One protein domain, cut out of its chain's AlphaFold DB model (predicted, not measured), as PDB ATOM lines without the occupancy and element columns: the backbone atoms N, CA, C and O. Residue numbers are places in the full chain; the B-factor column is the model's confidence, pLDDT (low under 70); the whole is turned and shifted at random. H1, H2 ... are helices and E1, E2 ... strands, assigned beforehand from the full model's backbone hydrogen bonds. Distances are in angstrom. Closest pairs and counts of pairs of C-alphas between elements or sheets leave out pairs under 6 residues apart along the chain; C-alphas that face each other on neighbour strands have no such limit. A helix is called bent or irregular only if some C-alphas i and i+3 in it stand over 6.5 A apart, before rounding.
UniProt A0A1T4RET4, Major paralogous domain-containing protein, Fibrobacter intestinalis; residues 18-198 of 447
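What this domain is: This is residues 18 to 198 of the 447 residues of the protein "Major paralogous domain-containing protein" of Fibrobacter intestinalis (UniProt A0A1T4RET4). What shape does the model have? Two crossed helices, H4 and H8, make its core with H6 packed across H8; H1, H2 and H3 gather at one end of the long axis, and a small sheet of three strands sits at the other. H5 runs from the end of H4 to H2, packing on H4, H1 and H2, while H7 lies off to one side, near H6 and H8. What is it built of? The printed part has 181 residues, with eight named helices, H1 to H8, followed by three named strands in the antiparallel sheet order E1 E2 E3; the class is mostly helix. How large is it? It is compact, with a radius of gyration of the C-alphas of 16.7 A and spans of 50 by 39 by 36 A.

How they stand to each other: How do the first helices stand? H1, residues 18 to 21, and H2, residues 23 to 31, meet only through their link. H2 touches H3, residues 36 to 50, at a steep tilt of 48 degrees, opposite ways; their closest C-alphas, of Ala 26 and Ala 39, are 4.9 A apart. H3 is close to but not clearly touching H4, residues 70 to 83, the closest C-alphas being those of Phe 48 and Leu 78 at 7.8 A. What comes next? H5, residues 88 to 105, touches H4 at a steep tilt of 60 degrees, opposite ways, with residues 91 to 95 alone; the closest C-alphas, of Gln 83 and Leu 91, are 6.3 A apart. With residues 99 to 104 alone it touches H2 at a shallow tilt of 22 degrees, the same way, the closest C-alphas being those of Arg 25 and Glu 103 at 4.3 A. Which helices follow? H6, residues 111 to 126, touches H8, residues 149 to 159, at a steep tilt of 47 degrees, opposite ways, with the closest C-alphas, of Ala 118 and Trp 156, 4.3 A apart. H8 also touches H4, at a steep tilt of 60 degrees, the same way, with the C-alphas of Ala 77 and Val 152 closest at 5.5 A. H7, residues 129 to 138, touches no helix; its closest C-alpha to H6 is Leu 130, 6.1 A from that of Arg 124. What do the backbones show? E1, residues 173 to 175, E2, residues 187 to 191, and E3, residues 194 to 197, form a meander, each strand the antiparallel neighbour of the one before, with N 174 and O 188 at 2.9 A and N 189 and O 196 at 2.8 A within hydrogen-bond range. H6 and H8 only graze this sheet, with residues 122 to 126 and 150 to 157. Every O i to N i+4 pair is within hydrogen-bond range in H2, H3, H4, H6 and H7, against 12 of 14 in H5 and 6 of 7 in H8; H1 is too short for such a pair.

Where its parts are: Where do the elements begin and end? H1 begins at C-alpha 18, (11.499, 19.339, 10.623), and E3 ends at C-alpha 197, (27.954, 27.770, 35.771). How long are the longer ones? From first to last C-alpha, H5 measures 27.1 A, H6 22.4 A, H3 21.1 A, H4 19.8 A and E2 13.1 A. H5 is irregular, with C-alphas 101 and 104 7.3 A apart.

The domain as a whole: How far does it reach? The two C-alphas farthest apart, of Gly 33 and Leu 198, are 51.2 A apart. Which links are long? Those from H3 to H4, H8 to E1 and E1 to E2 are long, and the printed part has no cut. How confident is the model? The mean pLDDT of the printed part is 95.3, and no printed residue is under 70.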
ATOM      1  N   LEU A  18      12.692  19.838   9.944       96.88
ATOM      2  CA  LEU A  18      11.499  19.339  10.623       96.88
ATOM      3  C   LEU A  18      10.636  18.496   9.682       96.88
ATOM      4  O   LEU A  18      10.247  17.396  10.061       96.88
ATOM      5  N   THR A  19      10.454  18.936   8.428       96.12
ATOM      6  CA  THR A  19       9.745  18.130   7.413       96.12
ATOM      7  C   THR A  19      10.403  16.769   7.168       96.12
ATOM      8  O   THR A  19       9.726  15.801   6.822       96.12
ATOM      9  N   HIS A  20      11.722  16.676   7.377       95.69
ATOM     10  CA  HIS A  20      12.442  15.412   7.305       95.69
ATOM     11  C   HIS A  20      12.234  14.528   8.526       95.69
ATOM     12  O   HIS A  20      12.024  13.326   8.365       95.69
ATOM     13  N   LEU A  21      12.306  15.115   9.718       96.44
ATOM     14  CA  LEU A  21      12.192  14.392  10.979       96.44
ATOM     15  C   LEU A  21      10.776  13.865  11.223       96.44
ATOM     16  O   LEU A  21      10.618  12.770  11.750       96.44
ATOM     17  N   GLU A  22       9.750  14.606  10.809       96.12
ATOM     18  CA  GLU A  22       8.352  14.200  10.993       96.12
ATOM     19  C   GLU A  22       7.908  13.083  10.040       96.12
ATOM     20  O   GLU A  22       6.867  12.481  10.278       96.12
ATOM     21  N   TYR A  23       8.653  12.818   8.958       96.31
ATOM     22  CA  TYR A  23       8.186  11.987   7.843       96.31
ATOM     23  C   TYR A  23       7.739  10.587   8.283       96.31
ATOM     24  O   TYR A  23       6.600  10.204   8.012       96.31
ATOM     25  N   GLU A  24       8.607   9.841   8.975       96.81
ATOM     26  CA  GLU A  24       8.314   8.460   9.389       96.81
ATOM     27  C   GLU A  24       7.155   8.425  10.394       96.81
ATOM     28  O   GLU A  24       6.216   7.640  10.252       96.81
ATOM     29  N   ARG A  25       7.147   9.358  11.354       97.56
ATOM     30  CA  ARG A  25       6.084   9.472  12.357       97.56
ATOM     31  C   ARG A  25       4.731   9.826  11.734       97.56
ATOM     32  O   ARG A  25       3.724   9.181  12.019       97.56
ATOM     33  N   ALA A  26       4.691  10.818  10.850       97.38
ATOM     34  CA  ALA A  26       3.471  11.201  10.150       97.38
ATOM     35  C   ALA A  26       2.960  10.058   9.259       97.38
ATOM     36  O   ALA A  26       1.755   9.805   9.211       97.38
ATOM     37  N   PHE A  27       3.859   9.329   8.591       96.56
ATOM     38  CA  PHE A  27       3.501   8.174   7.772       96.56
ATOM     39  C   PHE A  27       2.907   7.034   8.611       96.56
ATOM     40  O   PHE A  27       1.852   6.497   8.256       96.56
ATOM     41  N   TYR A  28       3.523   6.717   9.753       97.69
ATOM     42  CA  TYR A  28       2.996   5.755  10.719       97.69
ATOM     43  C   TYR A  28       1.583   6.138  11.175       97.69
ATOM     44  O   TYR A  28       0.653   5.335  11.067       97.69
ATOM     45  N   LEU A  29       1.383   7.390  11.599       98.06
ATOM     46  CA  LEU A  29       0.088   7.897  12.063       98.06
ATOM     47  C   LEU A  29      -0.993   7.822  10.972       98.06
ATOM     48  O   LEU A  29      -2.114   7.387  11.250       98.06
ATOM     49  N   VAL A  30      -0.663   8.151   9.720       97.31
ATOM     50  CA  VAL A  30      -1.577   7.954   8.581       97.31
ATOM     51  C   VAL A  30      -1.938   6.475   8.414       97.31
ATOM     52  O   VAL A  30      -3.108   6.143   8.223       97.31
ATOM     53  N   GLY A  31      -0.965   5.573   8.564       96.50
ATOM     54  CA  GLY A  31      -1.186   4.124   8.569       96.50
ATOM     55  C   GLY A  31      -2.138   3.642   9.672       96.50
ATOM     56  O   GLY A  31      -2.856   2.660   9.475       96.50
ATOM     57  N   THR A  32      -2.210   4.356  10.801       96.69
ATOM     58  CA  THR A  32      -3.172   4.084  11.888       96.69
ATOM     59  C   THR A  32      -4.567   4.686  11.662       96.69
ATOM     60  O   THR A  32      -5.480   4.427  12.445       96.69
ATOM     61  N   GLY A  33      -4.762   5.443  10.577       96.31
ATOM     62  CA  GLY A  33      -6.052   6.011  10.177       96.31
ATOM     63  C   GLY A  33      -6.219   7.511  10.435       96.31
ATOM     64  O   GLY A  33      -7.318   8.027  10.216       96.31
ATOM     65  N   LEU A  34      -5.175   8.229  10.873       96.81
ATOM     66  CA  LEU A  34      -5.217   9.694  10.942       96.81
ATOM     67  C   LEU A  34      -5.174  10.309   9.534       96.81
ATOM     68  O   LEU A  34      -4.494   9.821   8.634       96.81
ATOM     69  N   GLY A  35      -5.882  11.426   9.346       95.31
ATOM     70  CA  GLY A  35      -5.730  12.243   8.140       95.31
ATOM     71  C   GLY A  35      -4.364  12.933   8.108       95.31
ATOM     72  O   GLY A  35      -3.828  13.271   9.163       95.31
ATOM     73  N   VAL A  36      -3.829  13.190   6.908       93.25
ATOM     74  CA  VAL A  36      -2.485  13.774   6.724       93.25
ATOM     75  C   VAL A  36      -2.269  15.046   7.562       93.25
ATOM     76  O   VAL A  36      -1.296  15.061   8.312       93.25
ATOM     77  N   PRO A  37      -3.161  16.063   7.566       93.25
ATOM     78  CA  PRO A  37      -2.940  17.269   8.373       93.25
ATOM     79  C   PRO A  37      -2.840  16.994   9.881       93.25
ATOM     80  O   PRO A  37      -1.980  17.547  10.562       93.25
ATOM     81  N   ALA A  38      -3.685  16.101  10.408       95.50
ATOM     82  CA  ALA A  38      -3.678  15.748  11.826       95.50
ATOM     83  C   ALA A  38      -2.427  14.941  12.208       95.50
ATOM     84  O   ALA A  38      -1.812  15.212  13.235       95.50
ATOM     85  N   ALA A  39      -2.030  13.986  11.359       97.12
ATOM     86  CA  ALA A  39      -0.821  13.190  11.545       97.12
ATOM     87  C   ALA A  39       0.438  14.069  11.561       97.12
ATOM     88  O   ALA A  39       1.283  13.919  12.441       97.12
ATOM     89  N   LYS A  40       0.533  15.024  10.628       95.38
ATOM     90  CA  LYS A  40       1.626  15.997  10.574       95.38
ATOM     91  C   LYS A  40       1.693  16.862  11.826       95.38
ATOM     92  O   LYS A  40       2.745  16.943  12.450       95.38
ATOM     93  N   LYS A  41       0.566  17.454  12.230       95.56
ATOM     94  CA  LYS A  41       0.530  18.337  13.399       95.56
ATOM     95  C   LYS A  41       0.914  17.610  14.689       95.56
ATOM     96  O   LYS A  41       1.612  18.168  15.535       95.56
ATOM     97  N   GLN A  42       0.479  16.357  14.829       97.38
ATOM     98  CA  GLN A  42       0.879  15.510  15.947       97.38
ATOM     99  C   GLN A  42       2.387  15.213  15.916       97.38
ATOM    100  O   GLN A  42       3.053  15.449  16.921       97.38
ATOM    101  N   ALA A  43       2.926  14.769  14.775       97.88
ATOM    102  CA  ALA A  43       4.351  14.472  14.620       97.88
ATOM    103  C   ALA A  43       5.241  15.696  14.913       97.88
ATOM    104  O   ALA A  43       6.217  15.592  15.651       97.88
ATOM    105  N   GLU A  44       4.873  16.868  14.391       97.50
ATOM    106  CA  GLU A  44       5.531  18.149  14.675       97.50
ATOM    107  C   GLU A  44       5.578  18.439  16.180       97.50
ATOM    108  O   GLU A  44       6.641  18.730  16.734       97.50
ATOM    109  N   THR A  45       4.427  18.333  16.849       97.50
ATOM    110  CA  THR A  45       4.297  18.619  18.283       97.50
ATOM    111  C   THR A  45       5.152  17.662  19.115       97.50
ATOM    112  O   THR A  45       5.854  18.091  20.029       97.50
ATOM    113  N   GLU A  46       5.128  16.368  18.795       98.00
ATOM    114  CA  GLU A  46       5.932  15.340  19.465       98.00
ATOM    115  C   GLU A  46       7.438  15.605  19.297       98.00
ATOM    116  O   GLU A  46       8.184  15.566  20.279       98.00
ATOM    117  N   ILE A  47       7.884  15.966  18.088       98.00
ATOM    118  CA  ILE A  47       9.288  16.308  17.823       98.00
ATOM    119  C   ILE A  47       9.708  17.540  18.619       98.00
ATOM    120  O   ILE A  47      10.734  17.496  19.289       98.00
ATOM    121  N   PHE A  48       8.939  18.630  18.601       97.94
ATOM    122  CA  PHE A  48       9.287  19.815  19.388       97.94
ATOM    123  C   PHE A  48       9.314  19.523  20.896       97.94
ATOM    124  O   PHE A  48      10.266  19.916  21.580       97.94
ATOM    125  N   ASN A  49       8.356  18.742  21.400       96.25
ATOM    126  CA  ASN A  49       8.328  18.306  22.795       96.25
ATOM    127  C   ASN A  49       9.574  17.490  23.177       96.25
ATOM    128  O   ASN A  49      10.097  17.667  24.278       96.25
ATOM    129  N   ALA A  50      10.105  16.662  22.269       96.38
ATOM    130  CA  ALA A  50      11.346  15.915  22.493       96.38
ATOM    131  C   ALA A  50      12.571  16.827  22.725       96.38
ATOM    132  O   ALA A  50      13.539  16.415  23.370       96.38
ATOM    133  N   PHE A  51      12.511  18.080  22.258       96.69
ATOM    134  CA  PHE A  51      13.509  19.129  22.499       96.69
ATOM    135  C   PHE A  51      13.099  20.128  23.595       96.69
ATOM    136  O   PHE A  51      13.765  21.146  23.785       96.69
ATOM    137  N   GLY A  52      12.017  19.865  24.332       94.12
ATOM    138  CA  GLY A  52      11.501  20.788  25.347       94.12
ATOM    139  C   GLY A  52      10.989  22.110  24.765       94.12
ATOM    140  O   GLY A  52      10.903  23.109  25.480       94.12
ATOM    141  N   ILE A  53      10.671  22.128  23.469       96.19
ATOM    142  CA  ILE A  53      10.087  23.269  22.775       96.19
ATOM    143  C   ILE A  53       8.572  23.101  22.854       96.19
ATOM    144  O   ILE A  53       8.000  22.235  22.205       96.19
ATOM    145  N   LEU A  54       7.929  23.920  23.682       92.62
ATOM    146  CA  LEU A  54       6.482  23.898  23.873       92.62
ATOM    147  C   LEU A  54       5.858  25.088  23.148       92.62
ATOM    148  O   LEU A  54       6.279  26.227  23.351       92.62
ATOM    149  N   GLY A  55       4.836  24.834  22.343       91.50
ATOM    150  CA  GLY A  55       4.118  25.872  21.616       91.50
ATOM    151  C   GLY A  55       3.190  25.285  20.566       91.50
ATOM    152  O   GLY A  55       3.231  24.089  20.285       91.50
ATOM    153  N   ASP A  56       2.346  26.145  20.006       94.19
ATOM    154  CA  ASP A  56       1.565  25.839  18.815       94.19
ATOM    155  C   ASP A  56       2.103  26.696  17.669       94.19
ATOM    156  O   ASP A  56       2.038  27.926  17.731       94.19
ATOM    157  N   PHE A  57       2.706  26.044  16.676       95.94
ATOM    158  CA  PHE A  57       3.386  26.693  15.556       95.94
ATOM    159  C   PHE A  57       2.656  26.445  14.231       95.94
ATOM    160  O   PHE A  57       1.749  25.613  14.140       95.94
ATOM    161  N   GLU A  58       3.031  27.185  13.194       94.25
ATOM    162  CA  GLU A  58       2.601  26.902  11.827       94.25
ATOM    163  C   GLU A  58       3.110  25.530  11.364       94.25
ATOM    164  O   GLU A  58       4.054  24.995  11.943       94.25
ATOM    165  N   ASN A  59       2.501  24.966  10.311       93.94
ATOM    166  CA  ASN A  59       2.936  23.664   9.804       93.94
ATOM    167  C   ASN A  59       4.411  23.713   9.402       93.94
ATOM    168  O   ASN A  59       4.879  24.704   8.838       93.94
ATOM    169  N   SER A  60       5.110  22.604   9.599       95.25
ATOM    170  CA  SER A  60       6.528  22.463   9.268       95.25
ATOM    171  C   SER A  60       6.925  22.988   7.878       95.25
ATOM    172  O   SER A  60       7.963  23.635   7.767       95.25
ATOM    173  N   GLU A  61       6.120  22.795   6.831       94.19
ATOM    174  CA  GLU A  61       6.348  23.314   5.468       94.19
ATOM    175  C   GLU A  61       6.178  24.831   5.279       94.19
ATOM    176  O   GLU A  61       6.574  25.358   4.236       94.19
ATOM    177  N   ASP A  62       5.579  25.514   6.250       94.31
ATOM    178  CA  ASP A  62       5.326  26.957   6.242       94.31
ATOM    179  C   ASP A  62       6.408  27.718   7.042       94.31
ATOM    180  O   ASP A  62       6.560  28.933   6.901       94.31
ATOM    181  N   LEU A  63       7.210  27.003   7.843       96.12
ATOM    182  CA  LEU A  63       8.285  27.568   8.662       96.12
ATOM    183  C   LEU A  63       9.539  27.885   7.842       96.12
ATOM    184  O   LEU A  63       9.966  27.092   7.006       96.12
ATOM    185  N   ASN A  64      10.190  29.010   8.133       95.31
ATOM    186  CA  ASN A  64      11.382  29.523   7.461       95.31
ATOM    187  C   ASN A  64      12.408  30.088   8.458       95.31
ATOM    188  O   ASN A  64      12.172  31.106   9.102       95.31
ATOM    189  N   ILE A  65      13.608  29.496   8.504       96.38
ATOM    190  CA  ILE A  65      14.709  29.930   9.386       96.38
ATOM    191  C   ILE A  65      15.300  31.312   9.049       96.38
ATOM    192  O   ILE A  65      16.169  31.788   9.772       96.38
ATOM    193  N   PHE A  66      14.862  31.941   7.957       96.12
ATOM    194  CA  PHE A  66      15.276  33.282   7.531       96.12
ATOM    195  C   PHE A  66      14.158  34.323   7.693       96.12
ATOM    196  O   PHE A  66      14.136  35.354   7.014       96.12
ATOM    197  N   SER A  67      13.171  34.039   8.538       96.19
ATOM    198  CA  SER A  67      12.061  34.939   8.840       96.19
ATOM    199  C   SER A  67      11.812  34.989  10.341       96.19
ATOM    200  O   SER A  67      12.026  34.006  11.045       96.19
ATOM    201  N   GLU A  68      11.346  36.136  10.835       96.25
ATOM    202  CA  GLU A  68      10.918  36.278  12.230       96.25
ATOM    203  C   GLU A  68       9.726  35.363  12.538       96.25
ATOM    204  O   GLU A  68       8.994  34.959  11.635       96.25
ATOM    205  N   GLY A  69       9.520  35.041  13.814       97.12
ATOM    206  CA  GLY A  69       8.394  34.229  14.273       97.12
ATOM    207  C   GLY A  69       8.816  33.111  15.220       97.12
ATOM    208  O   GLY A  69       9.936  32.603  15.158       97.12
ATOM    209  N   GLU A  70       7.902  32.724  16.104       97.56
ATOM    210  CA  GLU A  70       8.163  31.721  17.140       97.56
ATOM    211  C   GLU A  70       8.405  30.323  16.561       97.56
ATOM    212  O   GLU A  70       9.366  29.665  16.959       97.56
ATOM    213  N   GLY A  71       7.615  29.900  15.567       97.88
ATOM    214  CA  GLY A  71       7.836  28.632  14.864       97.88
ATOM    215  C   GLY A  71       9.156  28.615  14.089       97.88
ATOM    216  O   GLY A  71       9.889  27.627  14.107       97.88
ATOM    217  N   ASN A  72       9.525  29.745  13.484       98.06
ATOM    218  CA  ASN A  72      10.792  29.906  12.766       98.06
ATOM    219  C   ASN A  72      11.998  29.819  13.714       98.06
ATOM    220  O   ASN A  72      12.989  29.149  13.409       98.06
ATOM    221  N   ALA A  73      11.891  30.438  14.894       98.38
ATOM    222  CA  ALA A  73      12.876  30.335  15.968       98.38
ATOM    223  C   ALA A  73      13.000  28.896  16.491       98.38
ATOM    224  O   ALA A  73      14.116  28.412  16.684       98.38
ATOM    225  N   ALA A  74      11.876  28.202  16.680       98.38
ATOM    226  CA  ALA A  74      11.839  26.804  17.098       98.38
ATOM    227  C   ALA A  74      12.502  25.875  16.064       98.38
ATOM    228  O   ALA A  74      13.343  25.048  16.424       98.38
ATOM    229  N   LEU A  75      12.198  26.049  14.771       98.44
ATOM    230  CA  LEU A  75      12.825  25.297  13.678       98.44
ATOM    231  C   LEU A  75      14.340  25.532  13.618       98.44
ATOM    232  O   LEU A  75      15.115  24.586  13.441       98.44
ATOM    233  N   LEU A  76      14.779  26.784  13.766       98.50
ATOM    234  CA  LEU A  76      16.205  27.096  13.773       98.50
ATOM    235  C   LEU A  76      16.898  26.491  15.001       98.50
ATOM    236  O   LEU A  76      17.966  25.899  14.864       98.50
ATOM    237  N   ALA A  77      16.280  26.557  16.182       98.38
ATOM    238  CA  ALA A  77      16.812  25.936  17.391       98.38
ATOM    239  C   ALA A  77      16.976  24.421  17.229       98.38
ATOM    240  O   ALA A  77      18.055  23.894  17.492       98.38
ATOM    241  N   LEU A  78      15.951  23.735  16.714       98.12
ATOM    242  CA  LEU A  78      16.006  22.310  16.375       98.12
ATOM    243  C   LEU A  78      17.169  22.007  15.419       98.12
ATOM    244  O   LEU A  78      17.940  21.074  15.641       98.12
ATOM    245  N   SER A  79      17.335  22.839  14.388       97.12
ATOM    246  CA  SER A  79      18.414  22.706  13.405       97.12
ATOM    247  C   SER A  79      19.798  22.852  14.039       97.12
ATOM    248  O   SER A  79      20.682  22.037  13.783       97.12
ATOM    249  N   VAL A  80      19.977  23.834  14.926       97.69
ATOM    250  CA  VAL A  80      21.226  24.054  15.670       97.69
ATOM    251  C   VAL A  80      21.535  22.884  16.611       97.69
ATOM    252  O   VAL A  80      22.676  22.417  16.650       97.69
ATOM    253  N   LEU A  81      20.534  22.380  17.338       97.88
ATOM    254  CA  LEU A  81      20.674  21.265  18.286       97.88
ATOM    255  C   LEU A  81      21.073  19.959  17.585       97.88
ATOM    256  O   LEU A  81      21.965  19.239  18.052       97.88
ATOM    257  N   MET A  82      20.449  19.673  16.440       96.75
ATOM    258  CA  MET A  82      20.766  18.500  15.626       96.75
ATOM    259  C   MET A  82      22.148  18.617  14.972       96.75
ATOM    260  O   MET A  82      22.956  17.688  15.076       96.75
ATOM    261  N   GLN A  83      22.458  19.767  14.361       96.00
ATOM    262  CA  GLN A  83      23.740  19.999  13.690       96.00
ATOM    263  C   GLN A  83      24.921  19.898  14.665       96.00
ATOM    264  O   GLN A  83      25.863  19.145  14.417       96.00
ATOM    265  N   GLY A  84      24.880  20.612  15.795       93.56
ATOM    266  CA  GLY A  84      25.970  20.615  16.772       93.56
ATOM    267  C   GLY A  84      27.347  20.912  16.149       93.56
ATOM    268  O   GLY A  84      27.509  21.838  15.358       93.56
ATOM    269  N   GLU A  85      28.350  20.102  16.496       90.25
ATOM    270  CA  GLU A  85      29.682  20.058  15.853       90.25
ATOM    271  C   GLU A  85      29.828  18.876  14.872       90.25
ATOM    272  O   GLU A  85      30.943  18.512  14.500       90.25
ATOM    273  N   ARG A  86      28.718  18.239  14.485       94.44
ATOM    274  CA  ARG A  86      28.739  16.993  13.712       94.44
ATOM    275  C   ARG A  86      29.142  17.243  12.269       94.44
ATOM    276  O   ARG A  86      28.714  18.222  11.656       94.44
ATOM    277  N   ASN A  87      29.914  16.316  11.714       96.00
ATOM    278  CA  ASN A  87      30.089  16.237  10.269       96.00
ATOM    279  C   ASN A  87      28.825  15.672   9.591       96.00
ATOM    280  O   ASN A  87      27.884  15.233  10.251       96.00
ATOM    281  N   GLU A  88      28.802  15.674   8.258       95.12
ATOM    282  CA  GLU A  88      27.647  15.219   7.476       95.12
ATOM    283  C   GLU A  88      27.230  13.774   7.799       95.12
ATOM    284  O   GLU A  88      26.045  13.504   7.990       95.12
ATOM    285  N   ALA A  89      28.187  12.848   7.914       96.50
ATOM    286  CA  ALA A  89      27.892  11.444   8.191       96.50
ATOM    287  C   ALA A  89      27.308  11.255   9.599       96.50
ATOM    288  O   ALA A  89      26.318  10.546   9.770       96.50
ATOM    289  N   GLU A  90      27.885  11.930  10.594       97.25
ATOM    290  CA  GLU A  90      27.408  11.912  11.981       97.25
ATOM    291  C   GLU A  90      26.015  12.534  12.123       97.25
ATOM    292  O   GLU A  90      25.190  12.036  12.890       97.25
ATOM    293  N   LEU A  91      25.741  13.618  11.388       96.62
ATOM    294  CA  LEU A  91      24.419  14.229  11.355       96.62
ATOM    295  C   LEU A  91      23.403  13.267  10.740       96.62
ATOM    296  O   LEU A  91      22.371  13.018  11.349       96.62
ATOM    297  N   MET A  92      23.699  12.688   9.576       95.44
ATOM    298  CA  MET A  92      22.789  11.745   8.921       95.44
ATOM    299  C   MET A  92      22.487  10.532   9.803       95.44
ATOM    300  O   MET A  92      21.327  10.139   9.918       95.44
ATOM    301  N   GLU A  93      23.497   9.980  10.479       96.50
ATOM    302  CA  GLU A  93      23.300   8.891  11.437       96.50
ATOM    303  C   GLU A  93      22.378   9.307  12.595       96.50
ATOM    304  O   GLU A  93      21.472   8.553  12.959       96.50
ATOM    305  N   LEU A  94      22.569  10.509  13.153       97.25
ATOM    306  CA  LEU A  94      21.706  11.037  14.211       97.25
ATOM    307  C   LEU A  94      20.261  11.212  13.734       97.25
ATOM    308  O   LEU A  94      19.346  10.768  14.422       97.25
ATOM    309  N   LEU A  95      20.054  11.829  12.568       97.00
ATOM    310  CA  LEU A  95      18.716  12.065  12.022       97.00
ATOM    311  C   LEU A  95      17.977  10.745  11.779       97.00
ATOM    312  O   LEU A  95      16.805  10.633  12.127       97.00
ATOM    313  N   THR A  96      18.663   9.724  11.251       95.88
ATOM    314  CA  THR A  96      18.074   8.390  11.065       95.88
ATOM    315  C   THR A  96      17.708   7.735  12.394       95.88
ATOM    316  O   THR A  96      16.597   7.218  12.524       95.88
ATOM    317  N   LYS A  97      18.603   7.760  13.391       97.00
ATOM    318  CA  LYS A  97      18.317   7.183  14.715       97.00
ATOM    319  C   LYS A  97      17.149   7.883  15.397       97.00
ATOM    320  O   LYS A  97      16.270   7.204  15.906       97.00
ATOM    321  N   PHE A  98      17.125   9.214  15.357       97.69
ATOM    322  CA  PHE A  98      16.036  10.007  15.914       97.69
ATOM    323  C   PHE A  98      14.700   9.674  15.243       97.69
ATOM    324  O   PHE A  98      13.738   9.365  15.934       97.69
ATOM    325  N   ALA A  99      14.641   9.679  13.906       96.19
ATOM    326  CA  ALA A  99      13.405   9.387  13.179       96.19
ATOM    327  C   ALA A  99      12.885   7.965  13.456       96.19
ATOM    328  O   ALA A  99      11.683   7.779  13.610       96.19
ATOM    329  N   THR A 100      13.792   6.988  13.564       95.75
ATOM    330  CA  THR A 100      13.447   5.591  13.888       95.75
ATOM    331  C   THR A 100      12.873   5.462  15.299       95.75
ATOM    332  O   THR A 100      11.924   4.716  15.509       95.75
ATOM    333  N   ASP A 101      13.448   6.172  16.271       97.75
ATOM    334  CA  ASP A 101      13.000   6.132  17.667       97.75
ATOM    335  C   ASP A 101      11.607   6.760  17.816       97.75
ATOM    336  O   ASP A 101      10.705   6.157  18.382       97.75
ATOM    337  N   MET A 102      11.394   7.911  17.174       98.06
ATOM    338  CA  MET A 102      10.122   8.635  17.212       98.06
ATOM    339  C   MET A 102       8.977   7.938  16.461       98.06
ATOM    340  O   MET A 102       7.820   8.278  16.689       98.06
ATOM    341  N   GLU A 103       9.259   7.029  15.520       97.44
ATOM    342  CA  GLU A 103       8.293   6.527  14.528       97.44
ATOM    343  C   GLU A 103       6.991   6.001  15.162       97.44
ATOM    344  O   GLU A 103       5.886   6.407  14.783       97.44
ATOM    345  N   MET A 104       7.107   5.105  16.146       96.75
ATOM    346  CA  MET A 104       5.967   4.331  16.650       96.75
ATOM    347  C   MET A 104       5.224   4.997  17.807       96.75
ATOM    348  O   MET A 104       3.995   4.899  17.872       96.75
ATOM    349  N   ASP A 105       5.915   5.691  18.704       97.44
ATOM    350  CA  ASP A 105       5.328   6.260  19.923       97.44
ATOM    351  C   ASP A 105       5.417   7.790  19.998       97.44
ATOM    352  O   ASP A 105       4.634   8.391  20.730       97.44
ATOM    353  N   GLY A 106       6.241   8.428  19.163       97.31
ATOM    354  CA  GLY A 106       6.477   9.868  19.227       97.31
ATOM    355  C   GLY A 106       7.377  10.270  20.398       97.31
ATOM    356  O   GLY A 106       7.381  11.440  20.781       97.31
ATOM    357  N   GLU A 107       8.123   9.327  20.980       97.38
ATOM    358  CA  GLU A 107       9.021   9.568  22.102       97.38
ATOM    359  C   GLU A 107      10.482   9.401  21.674       97.38
ATOM    360  O   GLU A 107      10.880   8.417  21.058       97.38
ATOM    361  N   TRP A 108      11.323  10.372  22.032       97.00
ATOM    362  CA  TRP A 108      12.765  10.233  21.866       97.00
ATOM    363  C   TRP A 108      13.332   9.612  23.141       97.00
ATOM    364  O   TRP A 108      13.348  10.267  24.179       97.00
ATOM    365  N   ASN A 109      13.819   8.380  23.086       95.88
ATOM    366  CA  ASN A 109      14.262   7.577  24.225       95.88
ATOM    367  C   ASN A 109      15.800   7.474  24.351       95.88
ATOM    368  O   ASN A 109      16.318   6.734  25.188       95.88
ATOM    369  N   ASP A 110      16.562   8.244  23.565       96.75
ATOM    370  CA  ASP A 110      18.030   8.310  23.649       96.75
ATOM    371  C   ASP A 110      18.523   9.444  24.568       96.75
ATOM    372  O   ASP A 110      19.058  10.473  24.133       96.75
ATOM    373  N   ASP A 111      18.383   9.242  25.879       96.62
ATOM    374  CA  ASP A 111      18.825  10.214  26.888       96.62
ATOM    375  C   ASP A 111      20.337  10.471  26.861       96.62
ATOM    376  O   ASP A 111      20.796  11.561  27.216       96.62
ATOM    377  N   THR A 112      21.132   9.511  26.379       97.06
ATOM    378  CA  THR A 112      22.582   9.690  26.231       97.06
ATOM    379  C   THR A 112      22.885  10.736  25.161       97.06
ATOM    380  O   THR A 112      23.707  11.631  25.380       97.06
ATOM    381  N   THR A 113      22.231  10.657  24.004       97.00
ATOM    382  CA  THR A 113      22.415  11.634  22.927       97.00
ATOM    383  C   THR A 113      21.826  12.991  23.286       97.00
ATOM    384  O   THR A 113      22.506  13.999  23.070       97.00
ATOM    385  N   LYS A 114      20.637  13.037  23.906       97.19
ATOM    386  CA  LYS A 114      20.067  14.289  24.437       97.19
ATOM    387  C   LYS A 114      21.057  15.001  25.351       97.19
ATOM    388  O   LYS A 114      21.350  16.179  25.160       97.19
ATOM    389  N   THR A 115      21.638  14.260  26.293       97.94
ATOM    390  CA  THR A 115      22.577  14.814  27.272       97.94
ATOM    391  C   THR A 115      23.879  15.281  26.622       97.94
ATOM    392  O   THR A 115      24.389  16.342  26.963       97.94
ATOM    393  N   LYS A 116      24.394  14.571  25.610       96.50
ATOM    394  CA  LYS A 116      25.557  15.043  24.834       96.50
ATOM    395  C   LYS A 116      25.280  16.362  24.106       96.50
ATOM    396  O   LYS A 116      26.169  17.208  24.027       96.50
ATOM    397  N   ILE A 117      24.071  16.542  23.568       97.38
ATOM    398  CA  ILE A 117      23.654  17.806  22.944       97.38
ATOM    399  C   ILE A 117      23.501  18.899  24.015       97.38
ATOM    400  O   ILE A 117      23.916  20.034  23.779       97.38
ATOM    401  N   ALA A 118      22.989  18.566  25.203       97.19
ATOM    402  CA  ALA A 118      22.862  19.494  26.327       97.19
ATOM    403  C   ALA A 118      24.235  19.976  26.833       97.19
ATOM    404  O   ALA A 118      24.464  21.171  26.991       97.19
ATOM    405  N   ASP A 119      25.199  19.065  26.980       94.69
ATOM    406  CA  ASP A 119      26.580  19.400  27.349       94.69
ATOM    407  C   ASP A 119      27.243  20.312  26.305       94.69
ATOM    408  O   ASP A 119      27.937  21.274  26.647       94.69
ATOM    409  N   TRP A 120      27.020  20.031  25.018       94.19
ATOM    410  CA  TRP A 120      27.533  20.865  23.934       94.19
ATOM    411  C   TRP A 120      26.900  22.263  23.929       94.19
ATOM    412  O   TRP A 120      27.616  23.257  23.797       94.19
ATOM    413  N   THR A 121      25.579  22.350  24.094       94.00
ATOM    414  CA  THR A 121      24.840  23.622  24.088       94.00
ATOM    415  C   THR A 121      25.170  24.494  25.284       94.00
ATOM    416  O   THR A 121      25.438  25.671  25.077       94.00
ATOM    417  N   MET A 122      25.239  23.936  26.496       92.38
ATOM    418  CA  MET A 122      25.675  24.666  27.691       92.38
ATOM    419  C   MET A 122      27.054  25.301  27.463       92.38
ATOM    420  O   MET A 122      27.245  26.495  27.695       92.38
ATOM    421  N   ARG A 123      27.999  24.541  26.886       87.81
ATOM    422  CA  ARG A 123      29.322  25.072  26.524       87.81
ATOM    423  C   ARG A 123      29.227  26.192  25.482       87.81
ATOM    424  O   ARG A 123      29.959  27.173  25.572       87.81
ATOM    425  N   ARG A 124      28.366  26.059  24.469       89.81
ATOM    426  CA  ARG A 124      28.192  27.093  23.436       89.81
ATOM    427  C   ARG A 124      27.541  28.357  23.967       89.81
ATOM    428  O   ARG A 124      27.984  29.433  23.589       89.81
ATOM    429  N   ASP A 125      26.545  28.240  24.830       88.75
ATOM    430  CA  ASP A 125      25.889  29.393  25.443       88.75
ATOM    431  C   ASP A 125      26.882  30.225  26.266       88.75
ATOM    432  O   ASP A 125      26.830  31.449  26.259       88.75
ATOM    433  N   TYR A 126      27.867  29.564  26.882       80.75
ATOM    434  CA  TYR A 126      28.886  30.222  27.689       80.75
ATOM    435  C   TYR A 126      29.891  31.078  26.897       80.75
ATOM    436  O   TYR A 126      30.226  32.187  27.300       80.75
ATOM    437  N   TYR A 127      30.412  30.565  25.780       78.44
ATOM    438  CA  TYR A 127      31.513  31.195  25.033       78.44
ATOM    439  C   TYR A 127      31.027  32.019  23.833       78.44
ATOM    440  O   TYR A 127      31.617  31.945  22.753       78.44
ATOM    441  N   ASN A 128      29.912  32.744  23.989       83.38
ATOM    442  CA  ASN A 128      29.242  33.500  22.916       83.38
ATOM    443  C   ASN A 128      28.968  32.652  21.657       83.38
ATOM    444  O   ASN A 128      28.852  33.155  20.544       83.38
ATOM    445  N   GLY A 129      28.877  31.329  21.801       88.81
ATOM    446  CA  GLY A 129      28.739  30.403  20.684       88.81
ATOM    447  C   GLY A 129      27.405  30.559  19.964       88.81
ATOM    448  O   GLY A 129      27.368  30.439  18.744       88.81
ATOM    449  N   LEU A 130      26.329  30.865  20.694       93.50
ATOM    450  CA  LEU A 130      25.024  31.144  20.087       93.50
ATOM    451  C   LEU A 130      25.025  32.473  19.316       93.50
ATOM    452  O   LEU A 130      24.505  32.526  18.205       93.50
ATOM    453  N   GLU A 131      25.687  33.504  19.849       94.06
ATOM    454  CA  GLU A 131      25.882  34.784  19.155       94.06
ATOM    455  C   GLU A 131      26.711  34.604  17.875       94.06
ATOM    456  O   GLU A 131      26.337  35.104  16.818       94.06
ATOM    457  N   ASN A 132      27.775  33.799  17.930       94.19
ATOM    458  CA  ASN A 132      28.570  33.449  16.753       94.19
ATOM    459  C   ASN A 132      27.738  32.697  15.701       94.19
ATOM    460  O   ASN A 132      27.861  32.974  14.511       94.19
ATOM    461  N   ILE A 133      26.870  31.765  16.116       95.06
ATOM    462  CA  ILE A 133      25.945  31.076  15.200       95.06
ATOM    463  C   ILE A 133      25.011  32.091  14.534       95.06
ATOM    464  O   ILE A 133      24.883  32.078  13.310       95.06
ATOM    465  N   ARG A 134      24.407  33.001  15.308       96.12
ATOM    466  CA  ARG A 134      23.568  34.078  14.769       96.12
ATOM    467  C   ARG A 134      24.331  34.946  13.772       96.12
ATOM    468  O   ARG A 134      23.807  35.196  12.688       96.12
ATOM    469  N   SER A 135      25.544  35.386  14.109       96.31
ATOM    470  CA  SER A 135      26.393  36.188  13.218       96.31
ATOM    471  C   SER A 135      26.652  35.459  11.901       96.31
ATOM    472  O   SER A 135      26.361  35.999  10.837       96.31
ATOM    473  N   ASN A 136      27.074  34.192  11.963       95.25
ATOM    474  CA  ASN A 136      27.356  33.381  10.779       95.25
ATOM    475  C   ASN A 136      26.138  33.234   9.852       95.25
ATOM    476  O   ASN A 136      26.280  33.328   8.637       95.25
ATOM    477  N   ILE A 137      24.940  33.005  10.406       95.75
ATOM    478  CA  ILE A 137      23.708  32.902   9.604       95.75
ATOM    479  C   ILE A 137      23.337  34.271   9.021       95.75
ATOM    480  O   ILE A 137      22.917  34.362   7.867       95.75
ATOM    481  N   SER A 138      23.516  35.344   9.796       95.50
ATOM    482  CA  SER A 138      23.201  36.709   9.361       95.50
ATOM    483  C   SER A 138      24.080  37.134   8.178       95.50
ATOM    484  O   SER A 138      23.602  37.773   7.243       95.50
ATOM    485  N   GLU A 139      25.346  36.710   8.164       96.88
ATOM    486  CA  GLU A 139      26.294  36.951   7.068       96.88
ATOM    487  C   GLU A 139      25.875  36.318   5.731       96.88
ATOM    488  O   GLU A 139      26.313  36.775   4.671       96.88
ATOM    489  N   TRP A 140      24.993  35.313   5.735       95.56
ATOM    490  CA  TRP A 140      24.473  34.724   4.496       95.56
ATOM    491  C   TRP A 140      23.538  35.669   3.734       95.56
ATOM    492  O   TRP A 140      23.311  35.457   2.545       95.56
ATOM    493  N   ASN A 141      23.022  36.722   4.383       93.44
ATOM    494  CA  ASN A 141      22.113  37.707   3.787       93.44
ATOM    495  C   ASN A 141      20.867  37.075   3.131       93.44
ATOM    496  O   ASN A 141      20.400  37.532   2.087       93.44
ATOM    497  N   LEU A 142      20.330  36.014   3.743       94.06
ATOM    498  CA  LEU A 142      19.147  35.291   3.255       94.06
ATOM    499  C   LEU A 142      17.834  35.736   3.922       94.06
ATOM    500  O   LEU A 142      16.766  35.299   3.504       94.06
ATOM    501  N   GLY A 143      17.903  36.613   4.927       94.19
ATOM    502  CA  GLY A 143      16.750  37.147   5.649       94.19
ATOM    503  C   GLY A 143      17.081  37.465   7.106       94.19
ATOM    504  O   GLY A 143      18.247  37.657   7.453       94.19
ATOM    505  N   THR A 144      16.054  37.518   7.952       96.06
ATOM    506  CA  THR A 144      16.204  37.784   9.391       96.06
ATOM    507  C   THR A 144      16.427  36.483  10.148       96.06
ATOM    508  O   THR A 144      15.704  35.514   9.931       96.06
ATOM    509  N   VAL A 145      17.396  36.460  11.067       97.44
ATOM    510  CA  VAL A 145      17.619  35.307  11.949       97.44
ATOM    511  C   VAL A 145      16.611  35.352  13.106       97.44
ATOM    512  O   VAL A 145      16.667  36.298  13.896       97.44
ATOM    513  N   PRO A 146      15.701  34.370  13.236       97.69
ATOM    514  CA  PRO A 146      14.717  34.341  14.314       97.69
ATOM    515  C   PRO A 146      15.360  34.056  15.679       97.69
ATOM    516  O   PRO A 146      16.465  33.522  15.755       97.69
ATOM    517  N   ASP A 147      14.649  34.369  16.766       96.50
ATOM    518  CA  ASP A 147      15.142  34.307  18.155       96.50
ATOM    519  C   ASP A 147      15.221  32.894  18.744       96.50
ATOM    520  O   ASP A 147      14.520  32.525  19.691       96.50
ATOM    521  N   PHE A 148      16.097  32.082  18.157       97.56
ATOM    522  CA  PHE A 148      16.260  30.661  18.449       97.56
ATOM    523  C   PHE A 148      16.937  30.372  19.803       97.56
ATOM    524  O   PHE A 148      16.767  29.286  20.362       97.56
ATOM    525  N   GLU A 149      17.703  31.315  20.360       96.00
ATOM    526  CA  GLU A 149      18.581  31.075  21.512       96.00
ATOM    527  C   GLU A 149      17.819  30.631  22.755       96.00
ATOM    528  O   GLU A 149      18.307  29.783  23.502       96.00
ATOM    529  N   LYS A 150      16.609  31.156  22.978       94.75
ATOM    530  CA  LYS A 150      15.777  30.762  24.125       94.75
ATOM    531  C   LYS A 150      15.431  29.273  24.106       94.75
ATOM    532  O   LYS A 150      15.475  28.627  25.147       94.75
ATOM    533  N   TYR A 151      15.146  28.715  22.931       97.06
ATOM    534  CA  TYR A 151      14.804  27.303  22.776       97.06
ATOM    535  C   TYR A 151      16.042  26.418  22.949       97.06
ATOM    536  O   TYR A 151      15.986  25.410  23.649       97.06
ATOM    537  N   VAL A 152      17.189  26.846  22.409       97.31
ATOM    538  CA  VAL A 152      18.472  26.152  22.610       97.31
ATOM    539  C   VAL A 152      18.883  26.142  24.085       97.31
ATOM    540  O   VAL A 152      19.338  25.117  24.587       97.31
ATOM    541  N   ARG A 153      18.693  27.258  24.800       95.69
ATOM    542  CA  ARG A 153      18.949  27.357  26.245       95.69
ATOM    543  C   ARG A 153      18.027  26.453  27.051       95.69
ATOM    544  O   ARG A 153      18.494  25.655  27.858       95.69
ATOM    545  N   ASN A 154      16.725  26.525  26.782       95.38
ATOM    546  CA  ASN A 154      15.733  25.712  27.476       95.38
ATOM    547  C   ASN A 154      16.008  24.212  27.330       95.38
ATOM    548  O   ASN A 154      15.848  23.482  28.307       95.38
ATOM    549  N   PHE A 155      16.487  23.759  26.166       97.44
ATOM    550  CA  PHE A 155      16.845  22.356  25.958       97.44
ATOM    551  C   PHE A 155      17.821  21.841  27.027       97.44
ATOM    552  O   PHE A 155      17.546  20.843  27.698       97.44
ATOM    553  N   TRP A 156      18.943  22.534  27.239       96.50
ATOM    554  CA  TRP A 156      19.934  22.078  28.215       96.50
ATOM    555  C   TRP A 156      19.526  22.373  29.659       96.50
ATOM    556  O   TRP A 156      19.803  21.557  30.537       96.50
ATOM    557  N   TYR A 157      18.793  23.464  29.909       96.75
ATOM    558  CA  TYR A 157      18.222  23.753  31.228       96.75
ATOM    559  C   TYR A 157      17.327  22.614  31.724       96.75
ATOM    560  O   TYR A 157      17.429  22.186  32.877       96.75
ATOM    561  N   MET A 158      16.448  22.118  30.850       95.81
ATOM    562  CA  MET A 158      15.532  21.028  31.167       95.81
ATOM    563  C   MET A 158      16.268  19.695  31.259       95.81
ATOM    564  O   MET A 158      16.032  18.947  32.205       95.81
ATOM    565  N   ASN A 159      17.211  19.427  30.348       97.62
ATOM    566  CA  ASN A 159      18.026  18.213  30.400       97.62
ATOM    567  C   ASN A 159      18.821  18.095  31.713       97.62
ATOM    568  O   ASN A 159      18.973  16.992  32.224       97.62
ATOM    569  N   TYR A 160      19.288  19.210  32.279       97.50
ATOM    570  CA  TYR A 160      20.011  19.238  33.558       97.50
ATOM    571  C   TYR A 160      19.094  19.268  34.792       97.50
ATOM    572  O   TYR A 160      19.577  19.193  35.923       97.50
ATOM    573  N   GLY A 161      17.776  19.398  34.609       96.88
ATOM    574  CA  GLY A 161      16.817  19.525  35.709       96.88
ATOM    575  C   GLY A 161      16.834  20.888  36.414       96.88
ATOM    576  O   GLY A 161      16.327  21.016  37.528       96.88
ATOM    577  N   LEU A 162      17.400  21.923  35.785       96.88
ATOM    578  CA  LEU A 162      17.474  23.276  36.351       96.88
ATOM    579  C   LEU A 162      16.131  24.014  36.238       96.88
ATOM    580  O   LEU A 162      15.763  24.789  37.127       96.88
ATOM    581  N   GLY A 163      15.373  23.736  35.175       94.69
ATOM    582  CA  GLY A 163      14.179  24.500  34.804       94.69
ATOM    583  C   GLY A 163      14.526  25.836  34.141       94.69
ATOM    584  O   GLY A 163      15.694  26.204  34.025       94.69
ATOM    585  N   VAL A 164      13.511  26.572  33.693       93.06
ATOM    586  CA  VAL A 164      13.704  27.882  33.052       93.06
ATOM    587  C   VAL A 164      14.243  28.887  34.073       93.06
ATOM    588  O   VAL A 164      13.673  29.026  35.151       93.06
ATOM    589  N   CYS A 165      15.341  29.569  33.737       94.19
ATOM    590  CA  CYS A 165      15.826  30.722  34.495       94.19
ATOM    591  C   CYS A 165      15.093  31.976  34.021       94.19
ATOM    592  O   CYS A 165      15.243  32.394  32.873       94.19
ATOM    593  N   ASP A 166      14.287  32.539  34.912       91.25
ATOM    594  CA  ASP A 166      13.550  33.778  34.722       91.25
ATOM    595  C   ASP A 166      13.640  34.645  35.987       91.25
ATOM    596  O   ASP A 166      14.206  34.245  37.010       91.25
ATOM    597  N   ASN A 167      13.041  35.834  35.934       90.75
ATOM    598  CA  ASN A 167      13.080  36.804  37.029       90.75
ATOM    599  C   ASN A 167      12.461  36.288  38.345       90.75
ATOM    600  O   ASN A 167      12.677  36.895  39.390       90.75
ATOM    601  N   SER A 168      11.662  35.214  38.326       93.19
ATOM    602  CA  SER A 168      11.047  34.653  39.538       93.19
ATOM    603  C   SER A 168      12.015  33.806  40.365       93.19
ATOM    604  O   SER A 168      11.789  33.619  41.561       93.19
ATOM    605  N   ILE A 169      13.092  33.317  39.742       94.56
ATOM    606  CA  ILE A 169      14.123  32.494  40.386       94.56
ATOM    607  C   ILE A 169      15.537  33.073  40.228       94.56
ATOM    608  O   ILE A 169      16.520  32.366  40.459       94.56
ATOM    609  N   GLU A 170      15.662  34.346  39.847       94.94
ATOM    610  CA  GLU A 170      16.951  35.040  39.829       94.94
ATOM    611  C   GLU A 170      17.604  34.978  41.220       94.94
ATOM    612  O   GLU A 170      16.946  35.137  42.250       94.94
ATOM    613  N   GLY A 171      18.905  34.687  41.265       94.94
ATOM    614  CA  GLY A 171      19.631  34.479  42.519       94.94
ATOM    615  C   GLY A 171      19.631  33.047  43.047       94.94
ATOM    616  O   GLY A 171      20.390  32.733  43.964       94.94
ATOM    617  N   VAL A 172      18.818  32.154  42.477       95.94
ATOM    618  CA  VAL A 172      18.778  30.749  42.895       95.94
ATOM    619  C   VAL A 172      19.984  29.990  42.347       95.94
ATOM    620  O   VAL A 172      20.342  30.119  41.175       95.94
ATOM    621  N   VAL A 173      20.561  29.135  43.196       95.19
ATOM    622  CA  VAL A 173      21.580  28.151  42.820       95.19
ATOM    623  C   VAL A 173      20.947  26.765  42.703       95.19
ATOM    624  O   VAL A 173      20.223  26.335  43.603       95.19
ATOM    625  N   LYS A 174      21.228  26.047  41.613       96.19
ATOM    626  CA  LYS A 174      20.829  24.646  41.407       96.19
ATOM    627  C   LYS A 174      21.988  23.821  40.869       96.19
ATOM    628  O   LYS A 174      22.799  24.317  40.096       96.19
ATOM    629  N   SER A 175      22.035  22.548  41.244       95.50
ATOM    630  CA  SER A 175      22.991  21.590  40.685       95.50
ATOM    631  C   SER A 175      22.405  20.869  39.479       95.50
ATOM    632  O   SER A 175      21.211  20.564  39.457       95.50
ATOM    633  N   ASN A 176      23.254  20.542  38.507       95.88
ATOM    634  CA  ASN A 176      22.893  19.636  37.423       95.88
ATOM    635  C   ASN A 176      22.565  18.242  37.982       95.88
ATOM    636  O   ASN A 176      23.439  17.552  38.512       95.88
ATOM    637  N   ALA A 177      21.305  17.834  37.846       97.56
ATOM    638  CA  ALA A 177      20.785  16.577  38.373       97.56
ATOM    639  C   ALA A 177      20.961  15.389  37.408       97.56
ATOM    640  O   ALA A 177      20.692  14.247  37.785       97.56
ATOM    641  N   ASN A 178      21.402  15.625  36.169       97.25
ATOM    642  CA  ASN A 178      21.501  14.582  35.158       97.25
ATOM    643  C   ASN A 178      22.827  13.814  35.253       97.25
ATOM    644  O   ASN A 178      23.871  14.286  34.805       97.25
ATOM    645  N   SER A 179      22.766  12.591  35.784       97.12
ATOM    646  CA  SER A 179      23.928  11.701  35.952       97.12
ATOM    647  C   SER A 179      24.622  11.262  34.653       97.12
ATOM    648  O   SER A 179      25.747  10.771  34.710       97.12
ATOM    649  N   LEU A 180      23.986  11.433  33.486       97.12
ATOM    650  CA  LEU A 180      24.599  11.150  32.183       97.12
ATOM    651  C   LEU A 180      25.491  12.300  31.690       97.12
ATOM    652  O   LEU A 180      26.250  12.121  30.734       97.12
ATOM    653  N   SER A 181      25.374  13.484  32.298       95.50
ATOM    654  CA  SER A 181      26.112  14.680  31.900       95.50
ATOM    655  C   SER A 181      27.540  14.632  32.415       95.50
ATOM    656  O   SER A 181      27.802  14.228  33.548       95.50
ATOM    657  N   LYS A 182      28.476  15.146  31.614       90.12
ATOM    658  CA  LYS A 182      29.856  15.376  32.068       90.12
ATOM    659  C   LYS A 182      29.956  16.437  33.165       90.12
ATOM    660  O   LYS A 182      30.965  16.484  33.854       90.12
ATOM    661  N   ASN A 183      28.926  17.269  33.311       87.62
ATOM    662  CA  ASN A 183      28.839  18.340  34.304       87.62
ATOM    663  C   ASN A 183      27.904  17.952  35.460       87.62
ATOM    664  O   ASN A 183      27.253  18.818  36.045       87.62
ATOM    665  N   TYR A 184      27.717  16.653  35.718       92.12
ATOM    666  CA  TYR A 184      26.849  16.187  36.797       92.12
ATOM    667  C   TYR A 184      27.316  16.741  38.149       92.12
ATOM    668  O   TYR A 184      28.494  16.663  38.490       92.12
ATOM    669  N   GLY A 185      26.380  17.293  38.924       90.38
ATOM    670  CA  GLY A 185      26.664  17.906  40.222       90.38
ATOM    671  C   GLY A 185      27.138  19.361  40.162       90.38
ATOM    672  O   GLY A 185      26.963  20.064  41.163       90.38
ATOM    673  N   SER A 186      27.639  19.842  39.015       90.06
ATOM    674  CA  SER A 186      28.080  21.234  38.860       90.06
ATOM    675  C   SER A 186      26.968  22.218  39.203       90.06
ATOM    676  O   SER A 186      25.789  21.983  38.905       90.06
ATOM    677  N   GLN A 187      27.346  23.322  39.844       91.62
ATOM    678  CA  GLN A 187      26.406  24.323  40.343       91.62
ATOM    679  C   GLN A 187      26.184  25.446  39.331       91.62
ATOM    680  O   GLN A 187      27.120  25.977  38.736       91.62
ATOM    681  N   PHE A 188      24.929  25.850  39.176       94.19
ATOM    682  CA  PHE A 188      24.500  26.917  38.285       94.19
ATOM    683  C   PHE A 188      23.737  27.975  39.072       94.19
ATOM    684  O   PHE A 188      22.930  27.643  39.936       94.19
ATOM    685  N   TYR A 189      23.967  29.239  38.741       95.50
ATOM    686  CA  TYR A 189      23.298  30.401  39.309       95.50
ATOM    687  C   TYR A 189      22.430  31.067  38.242       95.50
ATOM    688  O   TYR A 189      22.891  31.293  37.121       95.50
ATOM    689  N   CYS A 190      21.170  31.346  38.571       96.75
ATOM    690  CA  CYS A 190      20.245  32.009  37.658       96.75
ATOM    691  C   CYS A 190      20.452  33.529  37.702       96.75
ATOM    692  O   CYS A 190      20.316  34.148  38.759       96.75
ATOM    693  N   THR A 191      20.781  34.116  36.551       94.44
ATOM    694  CA  THR A 191      20.953  35.562  36.352       94.44
ATOM    695  C   THR A 191      19.855  36.098  35.433       94.44
ATOM    696  O   THR A 191      19.188  35.329  34.740       94.44
ATOM    697  N   ALA A 192      19.738  37.421  35.315       91.81
ATOM    698  CA  ALA A 192      18.905  38.056  34.287       91.81
ATOM    699  C   ALA A 192      19.192  37.581  32.840       91.81
ATOM    700  O   ALA A 192      18.336  37.709  31.967       91.81
ATOM    701  N   ASN A 193      20.377  37.015  32.576       88.88
ATOM    702  CA  ASN A 193      20.805  36.534  31.260       88.88
ATOM    703  C   ASN A 193      20.785  34.993  31.139       88.88
ATOM    704  O   ASN A 193      21.383  34.440  30.206       88.88
ATOM    705  N   GLY A 194      20.133  34.290  32.071       92.75
ATOM    706  CA  GLY A 194      20.014  32.832  32.087       92.75
ATOM    707  C   GLY A 194      20.909  32.138  33.116       92.75
ATOM    708  O   GLY A 194      21.530  32.767  33.971       92.75
ATOM    709  N   TRP A 195      20.981  30.807  33.048       95.25
ATOM    710  CA  TRP A 195      21.836  30.041  33.955       95.25
ATOM    711  C   TRP A 195      23.318  30.273  33.636       95.25
ATOM    712  O   TRP A 195      23.738  30.300  32.475       95.25
ATOM    713  N   ARG A 196      24.133  30.420  34.681       92.94
ATOM    714  CA  ARG A 196      25.595  30.513  34.600       92.94
ATOM    715  C   ARG A 196      26.221  29.462  35.495       92.94
ATOM    716  O   ARG A 196      25.841  29.351  36.654       92.94
ATOM    717  N   ASN A 197      27.176  28.705  34.966       90.38
ATOM    718  CA  ASN A 197      27.954  27.770  35.771       90.38
ATOM    719  C   ASN A 197      28.801  28.569  36.783       90.38
ATOM    720  O   ASN A 197      29.558  29.452  36.382       90.38
ATOM    721  N   LEU A 198      28.651  28.279  38.079       89.31
ATOM    722  CA  LEU A 198      29.362  28.965  39.164       89.31
ATOM    723  C   LEU A 198      30.863  28.672  39.174       89.31
ATOM    724  O   LEU A 198      31.643  29.501  39.639       89.31
TER     725      LEU A 198